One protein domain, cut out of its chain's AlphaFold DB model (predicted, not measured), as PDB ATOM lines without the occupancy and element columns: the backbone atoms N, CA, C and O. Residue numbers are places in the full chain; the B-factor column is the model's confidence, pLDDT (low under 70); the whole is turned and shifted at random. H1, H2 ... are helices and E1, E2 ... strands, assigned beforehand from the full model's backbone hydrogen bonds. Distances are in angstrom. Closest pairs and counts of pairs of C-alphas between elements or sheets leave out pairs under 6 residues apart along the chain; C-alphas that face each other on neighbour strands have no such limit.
ATOM      1  N   SER A  48      26.651  92.751 105.562       85.56
ATOM      2  CA  SER A  48      26.462  92.196 104.222       85.56
ATOM      3  C   SER A  48      25.021  92.345 103.730       85.56
ATOM      4  O   SER A  48      24.695  91.880 102.644       85.56
ATOM      5  N   GLU A  49      24.149  92.993 104.512       88.12
ATOM      6  CA  GLU A  49      22.733  93.159 104.168       88.12
ATOM      7  C   GLU A  49      22.502  94.188 103.058       88.12
ATOM      8  O   GLU A  49      21.414  94.240 102.501       88.12
ATOM      9  N   THR A  50      23.479  95.050 102.775       85.81
ATOM     10  CA  THR A  50      23.417  96.033 101.690       85.81
ATOM     11  C   THR A  50      24.562  95.758 100.730       85.81
ATOM     12  O   THR A  50      25.721  95.685 101.136       85.81
ATOM     13  N   MET A  51      24.225  95.577  99.459       82.94
ATOM     14  CA  MET A  51      25.157  95.298  98.376       82.94
ATOM     15  C   MET A  51      25.011  96.374  97.313       82.94
ATOM     16  O   MET A  51      23.897  96.743  96.952       82.94
ATOM     17  N   GLN A  52      26.125  96.833  96.758       76.75
ATOM     18  CA  GLN A  52      26.079  97.764  95.642       76.75
ATOM     19  C   GLN A  52      25.891  96.989  94.329       76.75
ATOM     20  O   GLN A  52      26.737  96.178  93.945       76.75
ATOM     21  N   VAL A  53      24.800  97.254  93.610       78.12
ATOM     22  CA  VAL A  53      24.529  96.706  92.274       78.12
ATOM     23  C   VAL A  53      24.511  97.867  91.287       78.12
ATOM     24  O   VAL A  53      23.598  98.687  91.255       78.12
ATOM     25  N   GLY A  54      25.565  97.980  90.478       84.31
ATOM     26  CA  GLY A  54      25.732  99.143  89.607       84.31
ATOM     27  C   GLY A  54      26.014 100.409  90.421       84.31
ATOM     28  O   GLY A  54      27.115 100.530  90.965       84.31
ATOM     29  N   ALA A  55      25.057 101.338  90.442       80.38
ATOM     30  CA  ALA A  55      25.095 102.591  91.203       80.38
ATOM     31  C   ALA A  55      24.059 102.626  92.344       80.38
ATOM     32  O   ALA A  55      23.895 103.662  92.982       80.38
ATOM     33  N   GLU A  56      23.347 101.521  92.570       80.06
ATOM     34  CA  GLU A  56      22.286 101.427  93.569       80.06
ATOM     35  C   GLU A  56      22.723 100.551  94.741       80.06
ATOM     36  O   GLU A  56      23.344  99.502  94.551       80.06
ATOM     37  N   ASP A  57      22.355 100.975  95.947       80.75
ATOM     38  CA  ASP A  57      22.450 100.157  97.149       80.75
ATOM     39  C   ASP A  57      21.203  99.278  97.252       80.75
ATOM     40  O   ASP A  57      20.086  99.756  97.467       80.75
ATOM     41  N   VAL A  58      21.395  97.974  97.096       88.50
ATOM     42  CA  VAL A  58      20.336  96.970  97.149       88.50
ATOM     43  C   VAL A  58      20.391  96.259  98.492       88.50
ATOM     44  O   VAL A  58      21.428  95.740  98.906       88.50
ATOM     45  N   VAL A  59      19.251  96.223  99.177       91.56
ATOM     46  CA  VAL A  59      19.086  95.463 100.419       91.56
ATOM     47  C   VAL A  59      18.875  93.987 100.094       91.56
ATOM     48  O   VAL A  59      18.144  93.649  99.165       91.56
ATOM     49  N   ASP A  60      19.475  93.119 100.901       93.12
ATOM     50  CA  ASP A  60      19.291  91.675 100.889       93.12
ATOM     51  C   ASP A  60      17.795  91.291 100.770       93.12
ATOM     52  O   ASP A  60      16.983  91.669 101.629       93.12
ATOM     53  N   PRO A  61      17.406  90.534  99.726       95.19
ATOM     54  CA  PRO A  61      16.009  90.195  99.471       95.19
ATOM     55  C   PRO A  61      15.304  89.467 100.626       95.19
ATOM     56  O   PRO A  61      14.126  89.730 100.881       95.19
ATOM     57  N   ALA A  62      16.001  88.597 101.371       96.38
ATOM     58  CA  ALA A  62      15.414  87.895 102.516       96.38
ATOM     59  C   ALA A  62      15.046  88.871 103.647       96.38
ATOM     60  O   ALA A  62      13.974  88.767 104.250       96.38
ATOM     61  N   SER A  63      15.892  89.875 103.884       96.56
ATOM     62  CA  SER A  63      15.624  90.957 104.837       96.56
ATOM     63  C   SER A  63      14.419  91.813 104.425       96.56
ATOM     64  O   SER A  63      13.589  92.165 105.272       96.56
ATOM     65  N   VAL A  64      14.276  92.117 103.129       96.12
ATOM     66  CA  VAL A  64      13.109  92.839 102.586       96.12
ATOM     67  C   VAL A  64      11.824  92.031 102.778       96.12
ATOM     68  O   VAL A  64      10.823  92.562 103.267       96.12
ATOM     69  N   GLU A  65      11.849  90.740 102.453       97.56
ATOM     70  CA  GLU A  65      10.683  89.864 102.582       97.56
ATOM     71  C   GLU A  65      10.274  89.663 104.051       97.56
ATOM     72  O   GLU A  65       9.091  89.785 104.390       97.56
ATOM     73  N   LEU A  66      11.232  89.450 104.962       96.81
ATOM     74  CA  LEU A  66      10.934  89.343 106.394       96.81
ATOM     75  C   LEU A  66      10.311  90.639 106.921       96.81
ATOM     76  O   LEU A  66       9.309  90.599 107.642       96.81
ATOM     77  N   LYS A  67      10.844  91.802 106.520       95.44
ATOM     78  CA  LYS A  67      10.253  93.098 106.871       95.44
ATOM     79  C   LYS A  67       8.796  93.189 106.439       95.44
ATOM     80  O   LYS A  67       7.956  93.553 107.268       95.44
ATOM     81  N   ARG A  68       8.518  92.846 105.177       95.69
ATOM     82  CA  ARG A  68       7.181  92.883 104.571       95.69
ATOM     83  C   ARG A  68       6.185  92.016 105.345       95.69
ATOM     84  O   ARG A  68       5.071  92.468 105.620       95.69
ATOM     85  N   ARG A  69       6.580  90.803 105.750       95.06
ATOM     86  CA  ARG A  69       5.742  89.907 106.572       95.06
ATOM     87  C   ARG A  69       5.434  90.506 107.943       95.06
ATOM     88  O   ARG A  69       4.273  90.540 108.346       95.06
ATOM     89  N   LEU A  70       6.443  91.049 108.621       92.62
ATOM     90  CA  LEU A  70       6.262  91.710 109.919       92.62
ATOM     91  C   LEU A  70       5.387  92.975 109.819       92.62
ATOM     92  O   LEU A  70       4.618  93.271 110.734       92.62
ATOM     93  N   ASP A  71       5.473  93.717 108.707       91.81
ATOM     94  CA  ASP A  71       4.603  94.875 108.443       91.81
ATOM     95  C   ASP A  71       3.150  94.437 108.196       91.81
ATOM     96  O   ASP A  71       2.218  95.128 108.605       91.81
ATOM     97  N   SER A  72       2.960  93.234 107.647       91.38
ATOM     98  CA  SER A  72       1.659  92.584 107.431       91.38
ATOM     99  C   SER A  72       1.117  91.864 108.680       91.38
ATOM    100  O   SER A  72       0.262  90.992 108.564       91.38
ATOM    101  N   ALA A  73       1.606  92.227 109.872       86.62
ATOM    102  CA  ALA A  73       1.187  91.701 111.174       86.62
ATOM    103  C   ALA A  73       1.475  90.208 111.432       86.62
ATOM    104  O   ALA A  73       0.887  89.625 112.341       86.62
ATOM    105  N   VAL A  74       2.414  89.597 110.702       91.12
ATOM    106  CA  VAL A  74       2.971  88.296 111.101       91.12
ATOM    107  C   VAL A  74       3.796  88.479 112.378       91.12
ATOM    108  O   VAL A  74       4.637  89.375 112.448       91.12
ATOM    109  N   SER A  75       3.568  87.624 113.377       90.94
ATOM    110  CA  SER A  75       4.353  87.582 114.615       90.94
ATOM    111  C   SER A  75       5.367  86.444 114.580       90.94
ATOM    112  O   SER A  75       5.092  85.375 114.040       90.94
ATOM    113  N   LEU A  76       6.537  86.687 115.167       95.00
ATOM    114  CA  LEU A  76       7.571  85.671 115.364       95.00
ATOM    115  C   LEU A  76       7.292  84.886 116.650       95.00
ATOM    116  O   LEU A  76       6.768  85.454 117.609       95.00
ATOM    117  N   THR A  77       7.686  83.614 116.695       95.88
ATOM    118  CA  THR A  77       7.872  82.907 117.974       95.88
ATOM    119  C   THR A  77       9.130  83.408 118.695       95.88
ATOM    120  O   THR A  77       9.953  84.119 118.112       95.88
ATOM    121  N   ASP A  78       9.317  83.014 119.955       96.88
ATOM    122  CA  ASP A  78      10.507  83.367 120.741       96.88
ATOM    123  C   ASP A  78      11.791  82.815 120.107       96.88
ATOM    124  O   ASP A  78      12.798  83.521 119.992       96.88
ATOM    125  N   GLU A  79      11.744  81.579 119.609       97.06
ATOM    126  CA  GLU A  79      12.852  80.937 118.907       97.06
ATOM    127  C   GLU A  79      13.173  81.652 117.593       97.06
ATOM    128  O   GLU A  79      14.347  81.883 117.298       97.06
ATOM    129  N   GLN A  80      12.147  82.056 116.838       97.19
ATOM    130  CA  GLN A  80      12.296  82.792 115.582       97.19
ATOM    131  C   GLN A  80      12.865  84.190 115.803       97.19
ATOM    132  O   GLN A  80      13.798  84.589 115.108       97.19
ATOM    133  N   ALA A  81      12.355  84.929 116.790       96.50
ATOM    134  CA  ALA A  81      12.876  86.244 117.142       96.50
ATOM    135  C   ALA A  81      14.343  86.148 117.577       96.50
ATOM    136  O   ALA A  81      15.194  86.880 117.067       96.50
ATOM    137  N   ARG A  82      14.669  85.189 118.452       97.12
ATOM    138  CA  ARG A  82      16.050  84.911 118.864       97.12
ATOM    139  C   ARG A  82      16.936  84.566 117.667       97.12
ATOM    140  O   ARG A  82      18.026  85.125 117.544       97.12
ATOM    141  N   ALA A  83      16.492  83.660 116.795       97.50
ATOM    142  CA  ALA A  83      17.248  83.239 115.621       97.50
ATOM    143  C   ALA A  83      17.487  84.405 114.655       97.50
ATOM    144  O   ALA A  83      18.625  84.611 114.244       97.50
ATOM    145  N   ALA A  84      16.464  85.211 114.362       97.38
ATOM    146  CA  ALA A  84      16.575  86.378 113.492       97.38
ATOM    147  C   ALA A  84      17.558  87.418 114.047       97.38
ATOM    148  O   ALA A  84      18.435  87.876 113.316       97.38
ATOM    149  N   LEU A  85      17.462  87.743 115.344       96.75
ATOM    150  CA  LEU A  85      18.341  88.722 115.990       96.75
ATOM    151  C   LEU A  85      19.814  88.289 115.971       96.75
ATOM    152  O   LEU A  85      20.687  89.109 115.681       96.75
ATOM    153  N   LEU A  86      20.093  87.016 116.263       96.62
ATOM    154  CA  LEU A  86      21.456  86.480 116.255       96.62
ATOM    155  C   LEU A  86      21.995  86.310 114.828       96.62
ATOM    156  O   LEU A  86      23.137  86.676 114.559       96.62
ATOM    157  N   ARG A  87      21.181  85.782 113.902       96.00
ATOM    158  CA  ARG A  87      21.586  85.491 112.518       96.00
ATOM    159  C   ARG A  87      21.929  86.753 111.743       96.00
ATOM    160  O   ARG A  87      22.968  86.785 111.093       96.00
ATOM    161  N   SER A  88      21.102  87.794 111.847       95.25
ATOM    162  CA  SER A  88      21.416  89.070 111.204       95.25
ATOM    163  C   SER A  88      22.503  89.842 111.957       95.25
ATOM    164  O   SER A  88      23.000  90.845 111.465       95.25
ATOM    165  N   GLY A  89      22.893  89.430 113.167       94.06
ATOM    166  CA  GLY A  89      23.802  90.206 114.013       94.06
ATOM    167  C   GLY A  89      23.167  91.485 114.568       94.06
ATOM    168  O   GLY A  89      23.890  92.401 114.957       94.06
ATOM    169  N   ALA A  90      21.830  91.550 114.618       94.31
ATOM    170  CA  ALA A  90      21.101  92.602 115.327       94.31
ATOM    171  C   ALA A  90      21.369  92.558 116.830       94.31
ATOM    172  O   ALA A  90      21.349  93.590 117.490       94.31
ATOM    173  N   LEU A  91      21.631  91.360 117.353       96.06
ATOM    174  CA  LEU A  91      22.169  91.122 118.679       96.06
ATOM    175  C   LEU A  91      23.444  90.290 118.551       96.06
ATOM    176  O   LEU A  91      23.446  89.220 117.945       96.06
ATOM    177  N   ARG A  92      24.515  90.768 119.173       95.88
ATOM    178  CA  ARG A  92      25.793  90.075 119.299       95.88
ATOM    179  C   ARG A  92      26.159  89.956 120.759       95.88
ATOM    180  O   ARG A  92      26.070  90.916 121.521       95.88
ATOM    181  N   LEU A  93      26.605  88.769 121.121       95.56
ATOM    182  CA  LEU A  93      27.119  88.441 122.439       95.56
ATOM    183  C   LEU A  93      28.188  87.369 122.283       95.56
ATOM    184  O   LEU A  93      28.207  86.638 121.290       95.56
ATOM    185  N   ARG A  94      29.059  87.262 123.280       95.81
ATOM    186  CA  ARG A  94      30.030  86.173 123.377       95.81
ATOM    187  C   ARG A  94      29.538  85.167 124.403       95.81
ATOM    188  O   ARG A  94      28.976  85.544 125.425       95.81
ATOM    189  N   THR A  95      29.782  83.892 124.132       97.06
ATOM    190  CA  THR A  95      29.486  82.802 125.071       97.06
ATOM    191  C   THR A  95      30.548  82.669 126.158       97.06
ATOM    192  O   THR A  95      30.314  81.965 127.129       97.06
ATOM    193  N   VAL A  96      31.696  83.337 126.013       98.19
ATOM    194  CA  VAL A  96      32.765  83.410 127.018       98.19
ATOM    195  C   VAL A  96      33.128  84.878 127.237       98.19
ATOM    196  O   VAL A  96      33.299  85.617 126.264       98.19
ATOM    197  N   TRP A  97      33.210  85.319 128.493       98.06
ATOM    198  CA  TRP A  97      33.447  86.722 128.853       98.06
ATOM    199  C   TRP A  97      34.344  86.851 130.094       98.06
ATOM    200  O   TRP A  97      34.183  86.062 131.022       98.06
ATOM    201  N   PRO A  98      35.275  87.815 130.173       98.12
ATOM    202  CA  PRO A  98      36.156  87.926 131.332       98.12
ATOM    203  C   PRO A  98      35.503  88.673 132.507       98.12
ATOM    204  O   PRO A  98      34.788  89.656 132.325       98.12
ATOM    205  N   ALA A  99      35.751  88.211 133.734       97.62
ATOM    206  CA  ALA A  99      35.105  88.693 134.959       97.62
ATOM    207  C   ALA A  99      35.479  90.132 135.348       97.62
ATOM    208  O   ALA A  99      34.739  90.785 136.084       97.62
ATOM    209  N   ASN A 100      36.630  90.621 134.883       95.81
ATOM    210  CA  ASN A 100      37.114  91.977 135.141       95.81
ATOM    211  C   ASN A 100      36.503  93.033 134.203       95.81
ATOM    212  O   ASN A 100      36.773  94.218 134.385       95.81
ATOM    213  N   GLU A 101      35.665  92.628 133.245       96.56
ATOM    214  CA  GLU A 101      34.995  93.520 132.300       96.56
ATOM    215  C   GLU A 101      33.469  93.424 132.450       96.56
ATOM    216  O   GLU A 101      32.926  92.324 132.593       96.56
ATOM    217  N   PRO A 102      32.723  94.540 132.362       96.31
ATOM    218  CA  PRO A 102      31.266  94.487 132.317       96.31
ATOM    219  C   PRO A 102      30.780  93.629 131.142       96.31
ATOM    220  O   PRO A 102      31.140  93.886 129.990       96.31
ATOM    221  N   PHE A 103      29.922  92.642 131.415       97.44
ATOM    222  CA  PHE A 103      29.250  91.859 130.385       97.44
ATOM    223  C   PHE A 103      28.518  92.802 129.439       97.44
ATOM    224  O   PHE A 103      27.663  93.588 129.856       97.44
ATOM    225  N   THR A 104      28.893  92.745 128.170       95.75
ATOM    226  CA  THR A 104      28.452  93.685 127.148       95.75
ATOM    227  C   THR A 104      27.817  92.915 126.005       95.75
ATOM    228  O   THR A 104      28.244  91.812 125.664       95.75
ATOM    229  N   VAL A 105      26.809  93.519 125.389       96.00
ATOM    230  CA  VAL A 105      26.231  93.060 124.122       96.00
ATOM    231  C   VAL A 105      26.384  94.157 123.077       96.00
ATOM    232  O   VAL A 105      26.452  95.339 123.424       96.00
ATOM    233  N   SER A 106      26.427  93.784 121.800       93.75
ATOM    234  CA  SER A 106      26.245  94.742 120.708       93.75
ATOM    235  C   SER A 106      24.863  94.594 120.104       93.75
ATOM    236  O   SER A 106      24.426  93.480 119.814       93.75
ATOM    237  N   MET A 107      24.166  95.716 119.944       93.44
ATOM    238  CA  MET A 107      22.865  95.755 119.291       93.44
ATOM    239  C   MET A 107      22.856  96.725 118.115       93.44
ATOM    240  O   MET A 107      23.352  97.849 118.202       93.44
ATOM    241  N   ARG A 108      22.280  96.283 116.997       90.25
ATOM    242  CA  ARG A 108      22.200  97.026 115.734       90.25
ATOM    243  C   ARG A 108      20.841  96.807 115.079       90.25
ATOM    244  O   ARG A 108      20.191  95.792 115.306       90.25
ATOM    245  N   VAL A 109      20.425  97.763 114.253       90.00
ATOM    246  CA  VAL A 109      19.172  97.671 113.495       90.00
ATOM    247  C   VAL A 109      19.470  97.105 112.110       90.00
ATOM    248  O   VAL A 109      20.049  97.828 111.303       90.00
ATOM    249  N   PRO A 110      19.107  95.847 111.822       92.56
ATOM    250  CA  PRO A 110      19.161  95.310 110.473       92.56
ATOM    251  C   PRO A 110      18.091  95.932 109.583       92.56
ATOM    252  O   PRO A 110      17.089  96.472 110.062       92.56
ATOM    253  N   ALA A 111      18.254  95.776 108.274       92.62
ATOM    254  CA  ALA A 111      17.335  96.272 107.265       92.62
ATOM    255  C   ALA A 111      15.889  95.826 107.525       92.62
ATOM    256  O   ALA A 111      14.952  96.619 107.387       92.62
ATOM    257  N   TRP A 112      15.703  94.591 108.008       94.12
ATOM    258  CA  TRP A 112      14.379  94.055 108.318       94.12
ATOM    259  C   TRP A 112      13.703  94.699 109.549       94.12
ATOM    260  O   TRP A 112      12.483  94.606 109.722       94.12
ATOM    261  N   LEU A 113      14.478  95.415 110.373       91.69
ATOM    262  CA  LEU A 113      14.036  96.211 111.521       91.69
ATOM    263  C   LEU A 113      14.055  97.727 111.267       91.69
ATOM    264  O   LEU A 113      13.781  98.486 112.196       91.69
ATOM    265  N   ARG A 114      14.322  98.211 110.047       88.50
ATOM    266  CA  ARG A 114      14.254  99.657 109.755       88.50
ATOM    267  C   ARG A 114      12.876 100.230 110.111       88.50
ATOM    268  O   ARG A 114      11.839  99.662 109.749       88.50
ATOM    269  N   GLY A 115      12.883 101.352 110.836       85.31
ATOM    270  CA  GLY A 115      11.688 101.975 111.425       85.31
ATOM    271  C   GLY A 115      11.158 101.290 112.696       85.31
ATOM    272  O   GLY A 115      10.081 101.631 113.179       85.31
ATOM    273  N   ARG A 116      11.886 100.309 113.238       89.06
ATOM    274  CA  ARG A 116      11.540  99.563 114.455       89.06
ATOM    275  C   ARG A 116      12.688  99.600 115.462       89.06
ATOM    276  O   ARG A 116      13.765 100.140 115.196       89.06
ATOM    277  N   GLY A 117      12.432  99.032 116.631       90.31
ATOM    278  CA  GLY A 117      13.409  98.837 117.686       90.31
ATOM    279  C   GLY A 117      13.245  97.513 118.408       90.31
ATOM    280  O   GLY A 117      12.227  96.829 118.268       90.31
ATOM    281  N   VAL A 118      14.269  97.175 119.179       93.19
ATOM    282  CA  VAL A 118      14.352  95.992 120.026       93.19
ATOM    283  C   VAL A 118      14.777  96.438 121.415       93.19
ATOM    284  O   VAL A 118      15.810  97.085 121.554       93.19
ATOM    285  N   ASN A 119      14.018  96.044 122.431       94.44
ATOM    286  CA  ASN A 119      14.400  96.175 123.834       94.44
ATOM    287  C   ASN A 119      14.619  94.777 124.414       94.44
ATOM    288  O   ASN A 119      13.808  93.884 124.182       94.44
ATOM    289  N   LEU A 120      15.680  94.604 125.194       95.75
ATOM    290  CA  LEU A 120      15.971  93.425 126.001       95.75
ATOM    291  C   LEU A 120      15.989  93.852 127.467       95.75
ATOM    292  O   LEU A 120      16.885  94.569 127.913       95.75
ATOM    293  N   LEU A 121      14.976  93.427 128.216       96.12
ATOM    294  CA  LEU A 121      14.827  93.721 129.636       96.12
ATOM    295  C   LEU A 121      15.293  92.494 130.430       96.12
ATOM    296  O   LEU A 121      14.639  91.456 130.344       96.12
ATOM    297  N   PRO A 122      16.415  92.548 131.164       97.00
ATOM    298  CA  PRO A 122      16.880  91.393 131.921       97.00
ATOM    299  C   PRO A 122      15.895  91.049 133.039       97.00
ATOM    300  O   PRO A 122      15.337  91.935 133.686       97.00
ATOM    301  N   THR A 123      15.715  89.757 133.305       96.62
ATOM    302  CA  THR A 123      14.948  89.290 134.473       96.62
ATOM    303  C   THR A 123      15.729  89.475 135.776       96.62
ATOM    304  O   THR A 123      15.140  89.634 136.844       96.62
ATOM    305  N   SER A 124      17.064  89.478 135.690       94.62
ATOM    306  CA  SER A 124      17.976  89.717 136.808       94.62
ATOM    307  C   SER A 124      18.227  91.206 137.022       94.62
ATOM    308  O   SER A 124      18.564  91.931 136.087       94.62
ATOM    309  N   THR A 125      18.176  91.647 138.278       93.06
ATOM    310  CA  THR A 125      18.512  93.023 138.676       93.06
ATOM    311  C   THR A 125      20.012  93.326 138.632       93.06
ATOM    312  O   THR A 125      20.397  94.489 138.727       93.06
ATOM    313  N   ALA A 126      20.866  92.308 138.470       92.81
ATOM    314  CA  ALA A 126      22.312  92.487 138.308       92.81
ATOM    315  C   ALA A 126      22.690  93.063 136.932       92.81
ATOM    316  O   ALA A 126      23.803  93.557 136.750       92.81
ATOM    317  N   LEU A 127      21.772  92.986 135.964       95.81
ATOM    318  CA  LEU A 127      21.975  93.455 134.603       95.81
ATOM    319  C   LEU A 127      21.075  94.652 134.300       95.81
ATOM    320  O   LEU A 127      19.966  94.792 134.812       95.81
ATOM    321  N   ARG A 128      21.561  95.514 133.415       95.69
ATOM    322  CA  ARG A 128      20.826  96.633 132.839       95.69
ATOM    323  C   ARG A 128      20.129  96.206 131.545       95.69
ATOM    324  O   ARG A 128      20.605  95.289 130.874       95.69
ATOM    325  N   PRO A 129      19.026  96.877 131.177       94.88
ATOM    326  CA  PRO A 129      18.430  96.733 129.857       94.88
ATOM    327  C   PRO A 129      19.416  97.017 128.724       94.88
ATOM    328  O   PRO A 129      20.276  97.888 128.855       94.88
ATOM    329  N   ALA A 130      19.217  96.337 127.599       94.00
ATOM    330  CA  ALA A 130      19.856  96.645 126.325       94.00
ATOM    331  C   ALA A 130      18.777  97.022 125.311       94.00
ATOM    332  O   ALA A 130      17.670  96.485 125.364       94.00
ATOM    333  N   TRP A 131      19.058  97.929 124.387       93.00
ATOM    334  CA  TRP A 131      18.086  98.283 123.362       93.00
ATOM    335  C   TRP A 131      18.735  98.854 122.108       93.00
ATOM    336  O   TRP A 131      19.838  99.384 122.128       93.00
ATOM    337  N   VAL A 132      18.032  98.772 120.987       89.38
ATOM    338  CA  VAL A 132      18.409  99.467 119.761       89.38
ATOM    339  C   VAL A 132      17.154  99.918 119.038       89.38
ATOM    340  O   VAL A 132      16.152  99.213 119.015       89.38
ATOM    341  N   VAL A 133      17.198 101.094 118.433       84.50
ATOM    342  CA  VAL A 133      16.114 101.628 117.607       84.50
ATOM    343  C   VAL A 133      16.688 102.212 116.335       84.50
ATOM    344  O   VAL A 133      17.853 102.617 116.295       84.50
ATOM    345  N   SER A 134      15.873 102.239 115.284       80.06
ATOM    346  CA  SER A 134      16.244 102.873 114.025       80.06
ATOM    347  C   SER A 134      16.548 104.346 114.283       80.06
ATOM    348  O   SER A 134      15.662 105.127 114.627       80.06
ATOM    349  N   THR A 135      17.806 104.737 114.125       69.06
ATOM    350  CA  THR A 135      18.181 106.148 114.090       69.06
ATOM    351  C   THR A 135      17.751 106.704 112.741       69.06
ATOM    352  O   THR A 135      17.940 106.032 111.725       69.06
ATOM    353  N   SER A 136      17.183 107.911 112.692       61.41
ATOM    354  CA  SER A 136      17.128 108.614 111.413       61.41
ATOM    355  C   SER A 136      18.568 108.821 110.974       61.41
ATOM    356  O   SER A 136      19.343 109.460 111.685       61.41
ATOM    357  N   GLU A 137      18.934 108.261 109.827       54.31
ATOM    358  CA  GLU A 137      20.217 108.481 109.160       54.31
ATOM    359  C   GLU A 137      20.291 109.920 108.628       54.31
ATOM    360  O   GLU A 137      20.579 110.162 107.463       54.31
ATOM    361  N   THR A 138      19.989 110.921 109.458       51.91
ATOM    362  CA  THR A 138      20.356 112.302 109.171       51.91
ATOM    363  C   THR A 138      21.874 112.353 109.237       51.91
ATOM    364  O   THR A 138      22.467 112.514 110.304       51.91
ATOM    365  N   LEU A 139      22.461 112.093 108.068       50.06
ATOM    366  CA  LEU A 139      23.868 112.103 107.708       50.06
ATOM    367  C   LEU A 139      24.512 113.392 108.223       50.06
ATOM    368  O   LEU A 139      24.542 114.404 107.529       50.06
ATOM    369  N   SER A 140      25.021 113.374 109.453       52.56
ATOM    370  CA  SER A 140      26.028 114.350 109.849       52.56
ATOM    371  C   SER A 140      27.387 113.702 109.644       52.56
ATOM    372  O   SER A 140      27.744 112.710 110.283       52.56
ATOM    373  N   CYS A 141      28.125 114.232 108.674       51.75
ATOM    374  CA  CYS A 141      29.509 113.865 108.447       51.75
ATOM    375  C   CYS A 141      30.313 114.364 109.654       51.75
ATOM    376  O   CYS A 141      30.490 115.569 109.831       51.75
ATOM    377  N   GLY A 142      30.746 113.462 110.537       59.16
ATOM    378  CA  GLY A 142      31.512 113.857 111.713       59.16
ATOM    379  C   GLY A 142      31.877 112.705 112.641       59.16
ATOM    380  O   GLY A 142      31.061 111.843 112.962       59.16
ATOM    381  N   ASN A 143      33.113 112.746 113.136       60.09
ATOM    382  CA  ASN A 143      33.657 111.800 114.112       60.09
ATOM    383  C   ASN A 143      32.780 111.634 115.390       60.09
ATOM    384  O   ASN A 143      32.602 110.503 115.846       60.09
ATOM    385  N   PRO A 144      32.132 112.690 115.943       64.06
ATOM    386  CA  PRO A 144      31.296 112.545 117.141       64.06
ATOM    387  C   PRO A 144      30.079 111.628 116.968       64.06
ATOM    388  O   PRO A 144      29.732 110.914 117.910       64.06
ATOM    389  N   LEU A 145      29.448 111.609 115.787       66.88
ATOM    390  CA  LEU A 145      28.281 110.761 115.521       66.88
ATOM    391  C   LEU A 145      28.684 109.290 115.410       66.88
ATOM    392  O   LEU A 145      28.012 108.432 115.973       66.88
ATOM    393  N   ILE A 146      29.813 108.998 114.758       67.44
ATOM    394  CA  ILE A 146      30.356 107.635 114.672       67.44
ATOM    395  C   ILE A 146      30.702 107.125 116.075       67.44
ATOM    396  O   ILE A 146      30.277 106.037 116.459       67.44
ATOM    397  N   ALA A 147      31.386 107.939 116.884       67.44
ATOM    398  CA  ALA A 147      31.711 107.588 118.265       67.44
ATOM    399  C   ALA A 147      30.457 107.417 119.147       67.44
ATOM    400  O   ALA A 147      30.421 106.548 120.020       67.44
ATOM    401  N   ALA A 148      29.417 108.233 118.951       69.38
ATOM    402  CA  ALA A 148      28.133 108.073 119.635       69.38
ATOM    403  C   ALA A 148      27.420 106.784 119.201       69.38
ATOM    404  O   ALA A 148      26.999 106.009 120.055       69.38
ATOM    405  N   ALA A 149      27.371 106.499 117.898       72.62
ATOM    406  CA  ALA A 149      26.772 105.286 117.353       72.62
ATOM    407  C   ALA A 149      27.494 104.023 117.843       72.62
ATOM    408  O   ALA A 149      26.843 103.074 118.268       72.62
ATOM    409  N   MET A 150      28.831 104.013 117.857       72.50
ATOM    410  CA  MET A 150      29.611 102.900 118.406       72.50
ATOM    411  C   MET A 150      29.313 102.662 119.893       72.50
ATOM    412  O   MET A 150      29.135 101.517 120.310       72.50
ATOM    413  N   ARG A 151      29.208 103.733 120.691       72.88
ATOM    414  CA  ARG A 151      28.828 103.630 122.110       72.88
ATOM    415  C   ARG A 151      27.397 103.128 122.294       72.88
ATOM    416  O   ARG A 151      27.170 102.300 123.163       72.88
ATOM    417  N   ALA A 152      26.456 103.590 121.474       75.81
ATOM    418  CA  ALA A 152      25.065 103.146 121.531       75.81
ATOM    419  C   ALA A 152      24.911 101.664 121.149       75.81
ATOM    420  O   ALA A 152      24.053 100.970 121.689       75.81
ATOM    421  N   ARG A 153      25.765 101.158 120.249       85.94
ATOM    422  CA  ARG A 153      25.774  99.743 119.858       85.94
ATOM    423  C   ARG A 153      26.304  98.855 120.977       85.94
ATOM    424  O   ARG A 153      25.660  97.863 121.289       85.94
ATOM    425  N   SER A 154      27.433  99.217 121.590       88.81
ATOM    426  CA  SER A 154      28.102  98.436 122.641       88.81
ATOM    427  C   SER A 154      27.556  98.767 124.036       88.81
ATOM    428  O   SER A 154      28.016  99.705 124.685       88.81
ATOM    429  N   GLN A 155      26.617  97.964 124.533       92.25
ATOM    430  CA  GLN A 155      25.899  98.220 125.784       92.25
ATOM    431  C   GLN A 155      26.368  97.308 126.915       92.25
ATOM    432  O   GLN A 155      26.113  96.102 126.913       92.25
ATOM    433  N   ALA A 156      27.048  97.902 127.897       94.25
ATOM    434  CA  ALA A 156      27.449  97.226 129.124       94.25
ATOM    435  C   ALA A 156      26.229  96.979 130.022       94.25
ATOM    436  O   ALA A 156      25.586  97.922 130.492       94.25
ATOM    437  N   LEU A 157      25.932  95.710 130.288       95.44
ATOM    438  CA  LEU A 157      24.764  95.294 131.058       95.44
ATOM    439  C   LEU A 157      25.078  95.236 132.554       95.44
ATOM    440  O   LEU A 157      24.289  95.704 133.366       95.44
ATOM    441  N   GLY A 158      26.250  94.745 132.946       96.00
ATOM    442  CA  GLY A 158      26.632  94.633 134.356       96.00
ATOM    443  C   GLY A 158      27.817  93.700 134.549       96.00
ATOM    444  O   GLY A 158      28.377  93.210 133.577       96.00
ATOM    445  N   THR A 159      28.206  93.448 135.793       96.50
ATOM    446  CA  THR A 159      29.278  92.496 136.119       96.50
ATOM    447  C   THR A 159      28.661  91.189 136.599       96.50
ATOM    448  O   THR A 159      27.686  91.196 137.349       96.50
ATOM    449  N   LEU A 160      29.232  90.069 136.169       97.00
ATOM    450  CA  LEU A 160      28.815  88.724 136.553       97.00
ATOM    451  C   LEU A 160      29.996  88.016 137.240       97.00
ATOM    452  O   LEU A 160      31.140  88.260 136.855       97.00
ATOM    453  N   PRO A 161      29.766  87.168 138.257       97.94
ATOM    454  CA  PRO A 161      30.850  86.419 138.890       97.94
ATOM    455  C   PRO A 161      31.361  85.301 137.969       97.94
ATOM    456  O   PRO A 161      30.636  84.845 137.089       97.94
ATOM    457  N   VAL A 162      32.592  84.824 138.186       98.56
ATOM    458  CA  VAL A 162      33.170  83.683 137.445       98.56
ATOM    459  C   VAL A 162      32.254  82.456 137.541       98.56
ATOM    460  O   VAL A 162      31.760  82.131 138.620       98.56
ATOM    461  N   GLY A 163      32.036  81.770 136.418       98.50
ATOM    462  CA  GLY A 163      31.181  80.585 136.320       98.50
ATOM    463  C   GLY A 163      30.217  80.630 135.135       98.50
ATOM    464  O   GLY A 163      30.248  81.545 134.318       98.50
ATOM    465  N   ARG A 164      29.350  79.620 135.033       98.56
ATOM    466  CA  ARG A 164      28.330  79.531 133.978       98.56
ATOM    467  C   ARG A 164      27.037  80.205 134.415       98.56
ATOM    468  O   ARG A 164      26.551  79.946 135.513       98.56
ATOM    469  N   HIS A 165      26.460  81.001 133.524       98.25
ATOM    470  CA  HIS A 165      25.228  81.748 133.750       98.25
ATOM    471  C   HIS A 165      24.267  81.539 132.595       98.25
ATOM    472  O   HIS A 165      24.667  81.582 131.434       98.25
ATOM    473  N   ARG A 166      22.986  81.396 132.926       97.94
ATOM    474  CA  ARG A 166      21.888  81.507 131.968       97.94
ATOM    475  C   ARG A 166      21.260  82.884 132.135       97.94
ATOM    476  O   ARG A 166      20.637  83.164 133.155       97.94
ATOM    477  N   LEU A 167      21.469  83.753 131.157       97.62
ATOM    478  CA  LEU A 167      20.930  85.107 131.144       97.62
ATOM    479  C   LEU A 167      19.571  85.093 130.459       97.62
ATOM    480  O   LEU A 167      19.479  84.684 129.304       97.62
ATOM    481  N   GLU A 168      18.536  85.558 131.150       97.94
ATOM    482  CA  GLU A 168      17.175  85.610 130.621       97.94
ATOM    483  C   GLU A 168      16.705  87.055 130.468       97.94
ATOM    484  O   GLU A 168      16.908  87.900 131.345       97.94
ATOM    485  N   PHE A 169      16.059  87.328 129.340       97.81
ATOM    486  CA  PHE A 169      15.555  88.639 128.970       97.81
ATOM    487  C   PHE A 169      14.104  88.531 128.513       97.81
ATOM    488  O   PHE A 169      13.748  87.636 127.747       97.81
ATOM    489  N   GLU A 170      13.277  89.483 128.930       97.31
ATOM    490  CA  GLU A 170      12.039  89.810 128.237       97.31
ATOM    491  C   GLU A 170      12.391  90.702 127.043       97.31
ATOM    492  O   GLU A 170      12.848  91.837 127.200       97.31
ATOM    493  N   GLY A 171      12.219  90.172 125.838       95.25
ATOM    494  CA  GLY A 171      12.458  90.907 124.610       95.25
ATOM    495  C   GLY A 171      11.176  91.518 124.061       95.25
ATOM    496  O   GLY A 171      10.092  90.944 124.168       95.25
ATOM    497  N   ARG A 172      11.303  92.701 123.464       94.81
ATOM    498  CA  ARG A 172      10.212  93.407 122.789       94.81
ATOM    499  C   ARG A 172      10.707  93.946 121.463       94.81
ATOM    500  O   ARG A 172      11.758  94.576 121.421       94.81
ATOM    501  N   LEU A 173       9.931  93.740 120.408       92.12
ATOM    502  CA  LEU A 173      10.171  94.280 119.074       92.12
ATOM    503  C   LEU A 173       8.950  95.088 118.668       92.12
ATOM    504  O   LEU A 173       7.846  94.550 118.631       92.12
ATOM    505  N   GLY A 174       9.129  96.361 118.334       88.69
ATOM    506  CA  GLY A 174       8.015  97.249 117.998       88.69
ATOM    507  C   GLY A 174       8.460  98.485 117.234       88.69
ATOM    508  O   GLY A 174       9.638  98.648 116.923       88.69
ATOM    509  N   VAL A 175       7.508  99.352 116.907       84.56
ATOM    510  CA  VAL A 175       7.786 100.634 116.253       84.56
ATOM    511  C   VAL A 175       8.395 101.571 117.292       84.56
ATOM    512  O   VAL A 175       7.765 101.870 118.301       84.56
ATOM    513  N   GLY A 176       9.633 102.006 117.078       70.50
ATOM    514  CA  GLY A 176      10.284 102.975 117.960       70.50
ATOM    515  C   GLY A 176       9.993 104.400 117.505       70.50
ATOM    516  O   GLY A 176       9.886 104.654 116.304       70.50
ATOM    517  N   SER A 177       9.905 105.341 118.444       68.25
ATOM    518  CA  SER A 177      10.147 106.745 118.110       68.25
ATOM    519  C   SER A 177      11.619 106.921 117.723       68.25
ATOM    520  O   SER A 177      12.498 106.207 118.214       68.25
ATOM    521  N   THR A 178      11.895 107.845 116.805       64.06
ATOM    522  CA  THR A 178      13.261 108.167 116.386       64.06
ATOM    523  C   THR A 178      14.081 108.577 117.609       64.06
ATOM    524  O   THR A 178      13.680 109.479 118.345       64.06
ATOM    525  N   PHE A 179      15.208 107.908 117.851       63.00
ATOM    526  CA  PHE A 179      16.043 108.183 119.019       63.00
ATOM    527  C   PHE A 179      17.043 109.297 118.749       63.00
ATOM    528  O   PHE A 179      17.739 109.291 117.730       63.00
ATOM    529  N   ASP A 180      17.137 110.218 119.704       61.59
ATOM    530  CA  ASP A 180      18.176 111.233 119.738       61.59
ATOM    531  C   ASP A 180      19.501 110.607 120.188       61.59
ATOM    532  O   ASP A 180      19.749 110.387 121.374       61.59
ATOM    533  N   ILE A 181      20.368 110.333 119.215       61.16
ATOM    534  CA  ILE A 181      21.718 109.784 119.403       61.16
ATOM    535  C   ILE A 181      22.617 110.617 120.335       61.16
ATOM    536  O   ILE A 181      23.668 110.127 120.751       61.16
ATOM    537  N   PHE A 182      22.240 111.860 120.658       57.44
ATOM    538  CA  PHE A 182      23.008 112.752 121.525       57.44
ATOM    539  C   PHE A 182      22.593 112.681 123.004       57.44
ATOM    540  O   PHE A 182      23.296 113.225 123.858       57.44
ATOM    541  N   GLU A 190      10.216 103.658 124.751       83.56
ATOM    542  CA  GLU A 190       8.934 102.977 124.604       83.56
ATOM    543  C   GLU A 190       8.742 102.577 123.138       83.56
ATOM    544  O   GLU A 190       8.901 103.388 122.225       83.56
ATOM    545  N   LEU A 191       8.418 101.304 122.914       83.25
ATOM    546  CA  LEU A 191       8.100 100.785 121.590       83.25
ATOM    547  C   LEU A 191       6.577 100.754 121.441       83.25
ATOM    548  O   LEU A 191       5.886 100.103 122.224       83.25
ATOM    549  N   GLY A 192       6.056 101.439 120.428       78.50
ATOM    550  CA  GLY A 192       4.659 101.345 120.031       78.50
ATOM    551  C   GLY A 192       4.366 100.008 119.346       78.50
ATOM    552  O   GLY A 192       5.197  99.500 118.593       78.50
ATOM    553  N   PHE A 193       3.172  99.456 119.594       78.12
ATOM    554  CA  PHE A 193       2.627  98.244 118.957       78.12
ATOM    555  C   PHE A 193       3.653  97.102 118.801       78.12
ATOM    556  O   PHE A 193       4.181  96.900 117.699       78.12
ATOM    557  N   PRO A 194       3.964  96.346 119.876       76.31
ATOM    558  CA  PRO A 194       4.935  95.267 119.782       76.31
ATOM    559  C   PRO A 194       4.470  94.224 118.756       76.31
ATOM    560  O   PRO A 194       3.372  93.682 118.849       76.31
ATOM    561  N   ARG A 195       5.310  93.954 117.754       82.12
ATOM    562  CA  ARG A 195       5.126  92.871 116.772       82.12
ATOM    563  C   ARG A 195       5.566  91.522 117.331       82.12
ATOM    564  O   ARG A 195       5.118  90.481 116.855       82.12
ATOM    565  N   TRP A 196       6.421  91.561 118.349       93.06
ATOM    566  CA  TRP A 196       6.791  90.423 119.173       93.06
ATOM    567  C   TRP A 196       7.100  90.898 120.599       93.06
ATOM    568  O   TRP A 196       7.705  91.957 120.800       93.06
ATOM    569  N   GLN A 197       6.678  90.104 121.579       94.81
ATOM    570  CA  GLN A 197       7.053  90.214 122.982       94.81
ATOM    571  C   GLN A 197       7.190  88.796 123.522       94.81
ATOM    572  O   GLN A 197       6.253  88.008 123.411       94.81
ATOM    573  N   GLY A 198       8.347  88.483 124.092       95.81
ATOM    574  CA  GLY A 198       8.691  87.107 124.418       95.81
ATOM    575  C   GLY A 198       9.913  86.994 125.306       95.81
ATOM    576  O   GLY A 198      10.434  87.999 125.799       95.81
ATOM    577  N   ARG A 199      10.382  85.768 125.530       96.75
ATOM    578  CA  ARG A 199      11.582  85.504 126.327       96.75
ATOM    579  C   ARG A 199      12.730  85.052 125.446       96.75
ATOM    580  O   ARG A 199      12.569  84.240 124.545       96.75
ATOM    581  N   ILE A 200      13.923  85.547 125.751       96.75
ATOM    582  CA  ILE A 200      15.158  85.061 125.143       96.75
ATOM    583  C   ILE A 200      16.146  84.722 126.249       96.75
ATOM    584  O   ILE A 200      16.322  85.491 127.192       96.75
ATOM    585  N   ALA A 201      16.797  83.568 126.112       96.62
ATOM    586  CA  ALA A 201      17.856  83.134 127.006       96.62
ATOM    587  C   ALA A 201      19.175  82.897 126.258       96.62
ATOM    588  O   ALA A 201      19.188  82.457 125.097       96.62
ATOM    589  N   PHE A 202      20.278  83.162 126.954       96.00
ATOM    590  CA  PHE A 202      21.640  82.924 126.487       96.00
ATOM    591  C   PHE A 202      22.472  82.297 127.596       96.00
ATOM    592  O   PHE A 202      22.394  82.730 128.743       96.00
ATOM    593  N   ASP A 203      23.304  81.329 127.237       97.81
ATOM    594  CA  ASP A 203      24.286  80.770 128.154       97.81
ATOM    595  C   ASP A 203      25.629  81.484 127.943       97.81
ATOM    596  O   ASP A 203      26.101  81.622 126.809       97.81
ATOM    597  N   VAL A 204      26.229  81.955 129.036       98.12
ATOM    598  CA  VAL A 204      27.548  82.597 129.050       98.12
ATOM    599  C   VAL A 204      28.417  81.994 130.149       98.12
ATOM    600  O   VAL A 204      27.961  81.735 131.262       98.12
ATOM    601  N   GLU A 205      29.689  81.785 129.845       98.62
ATOM    602  CA  GLU A 205      30.721  81.415 130.799       98.62
ATOM    603  C   GLU A 205      31.587  82.633 131.118       98.62
ATOM    604  O   GLU A 205      32.247  83.204 130.250       98.62
ATOM    605  N   ILE A 206      31.569  83.042 132.379       98.56
ATOM    606  CA  ILE A 206      32.424  84.104 132.883       98.56
ATOM    607  C   ILE A 206      33.729  83.483 133.362       98.56
ATOM    608  O   ILE A 206      33.728  82.640 134.258       98.56
ATOM    609  N   VAL A 207      34.839  83.914 132.776       98.62
ATOM    610  CA  VAL A 207      36.186  83.393 133.031       98.62
ATOM    611  C   VAL A 207      37.033  84.423 133.765       98.62
ATOM    612  O   VAL A 207      36.724  85.610 133.765       98.62
ATOM    613  N   ALA A 208      38.097  83.983 134.431       98.12
ATOM    614  CA  ALA A 208      38.913  84.875 135.255       98.12
ATOM    615  C   ALA A 208      39.705  85.913 134.438       98.12
ATOM    616  O   ALA A 208      39.966  87.000 134.945       98.12
ATOM    617  N   ASP A 209      40.071  85.578 133.198       97.19
ATOM    618  CA  ASP A 209      41.021  86.349 132.395       97.19
ATOM    619  C   ASP A 209      40.542  86.516 130.945       97.19
ATOM    620  O   ASP A 209      39.894  85.633 130.373       97.19
ATOM    621  N   ILE A 210      40.880  87.655 130.341       96.50
ATOM    622  CA  ILE A 210      40.582  87.966 128.943       96.50
ATOM    623  C   ILE A 210      41.265  87.007 127.971       96.50
ATOM    624  O   ILE A 210      40.674  86.702 126.941       96.50
ATOM    625  N   ASP A 211      42.427  86.461 128.315       97.25
ATOM    626  CA  ASP A 211      43.152  85.503 127.479       97.25
ATOM    627  C   ASP A 211      42.498  84.114 127.473       97.25
ATOM    628  O   ASP A 211      42.775  83.302 126.594       97.25
ATOM    629  N   ILE A 212      41.570  83.840 128.397       97.75
ATOM    630  CA  ILE A 212      40.686  82.668 128.307       97.75
ATOM    631  C   ILE A 212      39.499  82.976 127.382       97.75
ATOM    632  O   ILE A 212      39.076  82.122 126.606       97.75
TER     633      ILE A 212
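AT A GLANCE: This is residues 48 to 182 and 190 to 212 of the 364 residues of an uncharacterized protein of Planctomycetes bacterium (UniProt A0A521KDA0). A five-strand sheet, E3, E9, E8, E5 and E6, curls like part of a barrel, and a separate pair of short strands, E4 and E7, lies next to its edge strand E6, with E4 reaching toward the other edge strand E3; the ring is only loosely closed. H2 packs across E9 of this sheet, H1 and the small hairpin E1 and E2 lie away toward one end, and H3 leads straight into E7, with residues 137 to 143, of which 143 belongs to H3, standing free. The printed part has 158 residues with three named helices and nine named strands, in the order E1 E2 H1 H2 E3 E4 E5 E6 H3 E7 E8 E9. The large sheet is mixed and the two small ones are antiparallel, and the class is mixed, helices and strands. The whole is compact, with a radius of gyration of the C-alphas of 16.7 A and spans of 49 by 38 by 29 A.

IN THESE COORDINATES: In the large sheet, E9 covers residues 191 to 207, 35.0 A long, and ends at C-alpha 207 (36.186, 83.393, 133.031); it bends by 110 degrees at residue 194. E8, residues 163 to 176, is 35.7 A long and bends by 52 degrees at residue 173. E5 is residues 117 to 122, 16.4 A long; E6 is residues 130 to 133 and E3 residues 96 to 98. E4 covers residues 103 to 107 and E7 residues 154 to 158. The helices are H1, residues 61 to 71, 15.2 A; H2, residues 78 to 87, 14.0 A, from C-alpha 78 (10.507, 83.367, 120.741); and H3, residues 143 to 153, 15.5 A. E1, residues 50 to 53, begins at C-alpha 50 (23.417, 96.033, 101.690), and E2 is residues 56 to 59.

HOW THE PARTS SIT: The large sheet runs E3, E9, E8, E5, E6 and is twisted. E9 and E8 are antiparallel, with N 165 and O 204 2.8 A apart, within hydrogen-bond range. E8 and E5 are antiparallel, with N 172 and O 119 at 2.9 A. E5 and E6 form a hairpin, with N 118 and O 132 at 2.8 A. E3 is parallel to E9, with N 97 and O 205 at 2.9 A. E4 and E7 are antiparallel, with N 105 and O 155 at 3.1 A. E4 and E6 have 4 pairs of C-alphas within 8 A, the closest those of Met 107 and Val 132 at 5.8 A. Residues 91 to 92 pair antiparallel with residues 106 to 107 of E4. H2 is on the large sheet at a height of 8.3 A and runs across the strands, at 67 degrees to E9 on the local plane; its closest C-alphas to E9 are those of Asp 78 and Gly 198, 5.6 A. H3 only grazes that sheet, with residues 152 to 153. H1 is only just not on it, with 4 pairs of C-alphas within 10 A. E1 and E2 form a hairpin, with N 51 and O 58 at 2.9 A, and E1 is apart from H1. In H1, H2 and H3 every O i to N i+4 pair is within hydrogen-bond range.

THE WHOLE: The two C-alphas farthest apart, those of Gly 54 and Pro 161, are 51.2 A apart. Residues 183 to 189 are not printed, and C-alphas 182 and 190 are 17.4 A apart across this cut, which lies in the link from E8 to E9. Of the links that are printed whole, none is long. The mean pLDDT of the printed part is 88.4; it is under 70 at residues 135 to 148 and 177 to 182.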